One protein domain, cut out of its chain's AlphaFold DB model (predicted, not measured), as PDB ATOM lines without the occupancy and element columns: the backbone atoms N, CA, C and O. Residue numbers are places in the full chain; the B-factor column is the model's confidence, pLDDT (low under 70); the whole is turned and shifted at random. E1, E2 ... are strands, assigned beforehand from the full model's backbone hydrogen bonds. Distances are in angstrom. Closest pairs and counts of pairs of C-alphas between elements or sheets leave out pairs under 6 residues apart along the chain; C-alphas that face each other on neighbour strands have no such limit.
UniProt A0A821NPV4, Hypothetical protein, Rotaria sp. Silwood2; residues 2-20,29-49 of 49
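This is residues 2 to 20 and 29 to 49 of the 49 residues of the protein "Hypothetical protein" of Rotaria sp. Silwood2 (UniProt A0A821NPV4). This is a flat piece with little regular structure: a two-strand ribbon, E1 beside E3, lies along one side, and a third strand, E2, lies away from it, with loops between. The printed part has 40 residues with no named helix and three named strands, in the order E1, E2, E3; the class is all strand, with 14 residues in named elements. The sheet, E1 - E3, is antiparallel. The whole is loose, with a radius of gyration of the C-alphas of 11.5 A, and spans 31 by 25 by 11 A.

E1, residues 9 to 13, begins at C-alpha 9 (-28.990, -13.597, -24.365) and is 13.3 A long. E3, residues 41 to 45, is also 13.3 A long and ends at C-alpha 45 (-26.036, -17.236, -23.873). E2, residues 30 to 33, measures 9.9 A.

E1 and E3 are antiparallel neighbours at 156 degrees; C-alphas 9 and 45 face each other at 4.7 A. N 12 and O 42, 2.8 A apart, are within hydrogen-bond range. E2 pairs with no named strand and is apart from E1 and E3.

The C-alphas farthest apart, of Asn 17 and Val 48, are 31.1 A apart. Residues 21 to 28 are not printed; C-alphas 20 and 29 are 18.2 A apart across this cut. The link E2 to E3 is short. Residue 17 is under 70 in pLDDT.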
ATOM      1  N   ALA A   2     -27.630 -23.506  -9.465       96.12
ATOM      2  CA  ALA A   2     -27.145 -23.785 -10.821       96.12
ATOM      3  C   ALA A   2     -28.308 -23.972 -11.815       96.12
ATOM      4  O   ALA A   2     -29.222 -24.744 -11.532       96.12
ATOM      5  N   HIS A   3     -28.268 -23.258 -12.942       96.75
ATOM      6  CA  HIS A   3     -29.224 -23.342 -14.054       96.75
ATOM      7  C   HIS A   3     -28.612 -22.744 -15.337       96.75
ATOM      8  O   HIS A   3     -27.579 -22.074 -15.261       96.75
ATOM      9  N   SER A   4     -29.235 -23.013 -16.487       96.94
ATOM     10  CA  SER A   4     -29.117 -22.230 -17.727       96.94
ATOM     11  C   SER A   4     -30.324 -21.297 -17.860       96.94
ATOM     12  O   SER A   4     -31.356 -21.532 -17.229       96.94
ATOM     13  N   ASP A   5     -30.189 -20.235 -18.654       97.06
ATOM     14  CA  ASP A   5     -31.297 -19.326 -18.952       97.06
ATOM     15  C   ASP A   5     -32.097 -19.831 -20.161       97.06
ATOM     16  O   ASP A   5     -31.510 -20.134 -21.195       97.06
ATOM     17  N   ASP A   6     -33.433 -19.817 -20.089       96.44
ATOM     18  CA  ASP A   6     -34.316 -20.258 -21.189       96.44
ATOM     19  C   ASP A   6     -34.296 -19.318 -22.424       96.44
ATOM     20  O   ASP A   6     -34.929 -19.598 -23.440       96.44
ATOM     21  N   GLY A   7     -33.642 -18.153 -22.334       95.00
ATOM     22  CA  GLY A   7     -33.607 -17.119 -23.378       95.00
ATOM     23  C   GLY A   7     -32.483 -17.292 -24.408       95.00
ATOM     24  O   GLY A   7     -31.810 -18.313 -24.458       95.00
ATOM     25  N   SER A   8     -32.258 -16.274 -25.249       96.38
ATOM     26  CA  SER A   8     -31.114 -16.244 -26.178       96.38
ATOM     27  C   SER A   8     -29.878 -15.584 -25.563       96.38
ATOM     28  O   SER A   8     -28.794 -16.160 -25.572       96.38
ATOM     29  N   LEU A   9     -30.039 -14.377 -25.018       97.62
ATOM     30  CA  LEU A   9     -28.990 -13.597 -24.365       97.62
ATOM     31  C   LEU A   9     -29.528 -12.973 -23.080       97.62
ATOM     32  O   LEU A   9     -30.590 -12.343 -23.094       97.62
ATOM     33  N   THR A  10     -28.744 -13.067 -22.013       97.38
ATOM     34  CA  THR A  10     -28.999 -12.384 -20.742       97.38
ATOM     35  C   THR A  10     -27.909 -11.346 -20.497       97.38
ATOM     36  O   THR A  10     -26.725 -11.617 -20.691       97.38
ATOM     37  N   PHE A  11     -28.313 -10.149 -20.064       97.12
ATOM     38  CA  PHE A  11     -27.415  -9.062 -19.667       97.12
ATOM     39  C   PHE A  11     -27.529  -8.859 -18.157       97.12
ATOM     40  O   PHE A  11     -28.589  -8.477 -17.657       97.12
ATOM     41  N   VAL A  12     -26.441  -9.102 -17.431       95.19
ATOM     42  CA  VAL A  12     -26.400  -9.004 -15.971       95.19
ATOM     43  C   VAL A  12     -25.609  -7.768 -15.555       95.19
ATOM     44  O   VAL A  12     -24.419  -7.637 -15.846       95.19
ATOM     45  N   PHE A  13     -26.285  -6.880 -14.825       93.75
ATOM     46  CA  PHE A  13     -25.691  -5.731 -14.147       93.75
ATOM     47  C   PHE A  13     -25.395  -6.127 -12.701       93.75
ATOM     48  O   PHE A  13     -26.314  -6.377 -11.920       93.75
ATOM     49  N   GLN A  14     -24.114  -6.235 -12.352       91.75
ATOM     50  CA  GLN A  14     -23.694  -6.604 -11.001       91.75
ATOM     51  C   GLN A  14     -23.531  -5.355 -10.131       91.75
ATOM     52  O   GLN A  14     -23.142  -4.298 -10.615       91.75
ATOM     53  N   HIS A  15     -23.824  -5.482  -8.837       85.50
ATOM     54  CA  HIS A  15     -23.527  -4.428  -7.873       85.50
ATOM     55  C   HIS A  15     -22.045  -4.453  -7.497       85.50
ATOM     56  O   HIS A  15     -21.508  -5.512  -7.153       85.50
ATOM     57  N   ASP A  16     -21.425  -3.277  -7.485       75.12
ATOM     58  CA  ASP A  16     -20.018  -3.086  -7.144       75.12
ATOM     59  C   ASP A  16     -19.672  -3.762  -5.808       75.12
ATOM     60  O   ASP A  16     -20.399  -3.658  -4.812       75.12
ATOM     61  N   ASN A  17     -18.550  -4.483  -5.790       69.88
ATOM     62  CA  ASN A  17     -18.017  -5.199  -4.623       69.88
ATOM     63  C   ASN A  17     -18.944  -6.267  -4.001       69.88
ATOM     64  O   ASN A  17     -18.638  -6.793  -2.928       69.88
ATOM     65  N   LYS A  18     -20.051  -6.638  -4.658       75.75
ATOM     66  CA  LYS A  18     -20.883  -7.788  -4.280       75.75
ATOM     67  C   LYS A  18     -20.702  -8.912  -5.296       75.75
ATOM     68  O   LYS A  18     -21.417  -9.000  -6.290       75.75
ATOM     69  N   SER A  19     -19.723  -9.775  -5.029       74.94
ATOM     70  CA  SER A  19     -19.489 -10.989  -5.819       74.94
ATOM     71  C   SER A  19     -20.451 -12.109  -5.406       74.94
ATOM     72  O   SER A  19     -20.876 -12.171  -4.251       74.94
ATOM     73  N   GLY A  20     -20.770 -13.002  -6.337       90.19
ATOM     74  CA  GLY A  20     -21.646 -14.152  -6.088       90.19
ATOM     75  C   GLY A  20     -22.090 -14.879  -7.355       90.19
ATOM     76  O   GLY A  20     -22.656 -15.964  -7.265       90.19
ATOM     77  N   ASN A  29     -14.908 -29.102 -15.237       97.44
ATOM     78  CA  ASN A  29     -15.883 -29.354 -14.171       97.44
ATOM     79  C   ASN A  29     -15.644 -28.501 -12.914       97.44
ATOM     80  O   ASN A  29     -15.811 -28.974 -11.787       97.44
ATOM     81  N   VAL A  30     -15.257 -27.239 -13.106       98.12
ATOM     82  CA  VAL A  30     -14.954 -26.291 -12.026       98.12
ATOM     83  C   VAL A  30     -15.847 -25.055 -12.136       98.12
ATOM     84  O   VAL A  30     -16.177 -24.593 -13.227       98.12
ATOM     85  N   TRP A  31     -16.251 -24.521 -10.983       97.81
ATOM     86  CA  TRP A  31     -16.915 -23.223 -10.886       97.81
ATOM     87  C   TRP A  31     -15.873 -22.106 -10.828       97.81
ATOM     88  O   TRP A  31     -14.950 -22.153 -10.014       97.81
ATOM     89  N   HIS A  32     -16.027 -21.101 -11.685       96.75
ATOM     90  CA  HIS A  32     -15.178 -19.917 -11.717       96.75
ATOM     91  C   HIS A  32     -15.976 -18.684 -11.292       96.75
ATOM     92  O   HIS A  32     -17.056 -18.449 -11.843       96.75
ATOM     93  N   PRO A  33     -15.457 -17.866 -10.364       95.38
ATOM     94  CA  PRO A  33     -16.117 -16.628  -9.987       95.38
ATOM     95  C   PRO A  33     -16.058 -15.619 -11.134       95.38
ATOM     96  O   PRO A  33     -15.020 -15.448 -11.780       95.38
ATOM     97  N   VAL A  34     -17.163 -14.910 -11.350       93.62
ATOM     98  CA  VAL A  34     -17.206 -13.744 -12.234       93.62
ATOM     99  C   VAL A  34     -17.026 -12.497 -11.380       93.62
ATOM    100  O   VAL A  34     -17.878 -12.146 -10.559       93.62
ATOM    101  N   GLU A  35     -15.879 -11.846 -11.550       91.19
ATOM    102  CA  GLU A  35     -15.525 -10.633 -10.819       91.19
ATOM    103  C   GLU A  35     -16.488  -9.492 -11.172       91.19
ATOM    104  O   GLU A  35     -16.608  -9.111 -12.335       91.19
ATOM    105  N   ALA A  36     -17.156  -8.920 -10.168       91.19
ATOM    106  CA  ALA A  36     -17.966  -7.722 -10.355       91.19
ATOM    107  C   ALA A  36     -17.044  -6.500 -10.476       91.19
ATOM    108  O   ALA A  36     -16.243  -6.244  -9.577       91.19
ATOM    109  N   ARG A  37     -17.174  -5.744 -11.571       88.81
ATOM    110  CA  ARG A  37     -16.411  -4.516 -11.825       88.81
ATOM    111  C   ARG A  37     -17.335  -3.382 -12.238       88.81
ATOM    112  O   ARG A  37     -18.267  -3.600 -13.014       88.81
ATOM    113  N   ASP A  38     -17.017  -2.179 -11.781       88.19
ATOM    114  CA  ASP A  38     -17.738  -0.967 -12.152       88.19
ATOM    115  C   ASP A  38     -17.754  -0.794 -13.678       88.19
ATOM    116  O   ASP A  38     -16.749  -1.009 -14.364       88.19
ATOM    117  N   ASN A  39     -18.894  -0.346 -14.209       90.38
ATOM    118  CA  ASN A  39     -19.108  -0.106 -15.641       90.38
ATOM    119  C   ASN A  39     -18.937  -1.354 -16.532       90.38
ATOM    120  O   ASN A  39     -18.653  -1.228 -17.724       90.38
ATOM    121  N   MET A  40     -19.130  -2.554 -15.976       91.44
ATOM    122  CA  MET A  40     -19.124  -3.812 -16.718       91.44
ATOM    123  C   MET A  40     -20.524  -4.432 -16.769       91.44
ATOM    124  O   MET A  40     -21.297  -4.352 -15.815       91.44
ATOM    125  N   ILE A  41     -20.833  -5.090 -17.886       94.56
ATOM    126  CA  ILE A  41     -22.018  -5.938 -18.039       94.56
ATOM    127  C   ILE A  41     -21.533  -7.345 -18.365       94.56
ATOM    128  O   ILE A  41     -20.701  -7.520 -19.259       94.56
ATOM    129  N   VAL A  42     -22.057  -8.342 -17.658       95.44
ATOM    130  CA  VAL A  42     -21.846  -9.749 -18.008       95.44
ATOM    131  C   VAL A  42     -22.915 -10.159 -19.006       95.44
ATOM    132  O   VAL A  42     -24.090  -9.841 -18.832       95.44
ATOM    133  N   VAL A  43     -22.498 -10.863 -20.053       97.00
ATOM    134  CA  VAL A  43     -23.401 -11.405 -21.066       97.00
ATOM    135  C   VAL A  43     -23.220 -12.911 -21.110       97.00
ATOM    136  O   VAL A  43     -22.091 -13.388 -21.243       97.00
ATOM    137  N   ASN A  44     -24.318 -13.654 -21.022       96.50
ATOM    138  CA  ASN A  44     -24.323 -15.091 -21.264       96.50
ATOM    139  C   ASN A  44     -25.362 -15.467 -22.317       96.50
ATOM    140  O   ASN A  44     -26.373 -14.787 -22.497       96.50
ATOM    141  N   PHE A  45     -25.081 -16.570 -23.003       97.31
ATOM    142  CA  PHE A  45     -26.036 -17.236 -23.873       97.31
ATOM    143  C   PHE A  45     -26.992 -18.081 -23.031       97.31
ATOM    144  O   PHE A  45     -26.593 -18.623 -21.994       97.31
ATOM    145  N   GLY A  46     -28.238 -18.162 -23.479       95.88
ATOM    146  CA  GLY A  46     -29.223 -19.108 -22.972       95.88
ATOM    147  C   GLY A  46     -29.509 -20.218 -23.984       95.88
ATOM    148  O   GLY A  46     -28.886 -20.288 -25.043       95.88
ATOM    149  N   ASP A  47     -30.464 -21.078 -23.656       96.25
ATOM    150  CA  ASP A  47     -30.725 -22.339 -24.357       96.25
ATOM    151  C   ASP A  47     -31.313 -22.170 -25.774       96.25
ATOM    152  O   ASP A  47     -31.352 -23.125 -26.549       96.25
ATOM    153  N   VAL A  48     -31.769 -20.966 -26.138       94.69
ATOM    154  CA  VAL A  48     -32.295 -20.653 -27.485       94.69
ATOM    155  C   VAL A  48     -31.173 -20.340 -28.494       94.69
ATOM    156  O   VAL A  48     -31.458 -20.141 -29.678       94.69
ATOM    157  N   PHE A  49     -29.910 -20.295 -28.054       82.12
ATOM    158  CA  PHE A  49     -28.730 -20.074 -28.900       82.12
ATOM    159  C   PHE A  49     -27.950 -21.372 -29.148       82.12
ATOM    160  O   PHE A  49     -27.605 -21.626 -30.326       82.12
TER     161      PHE A  49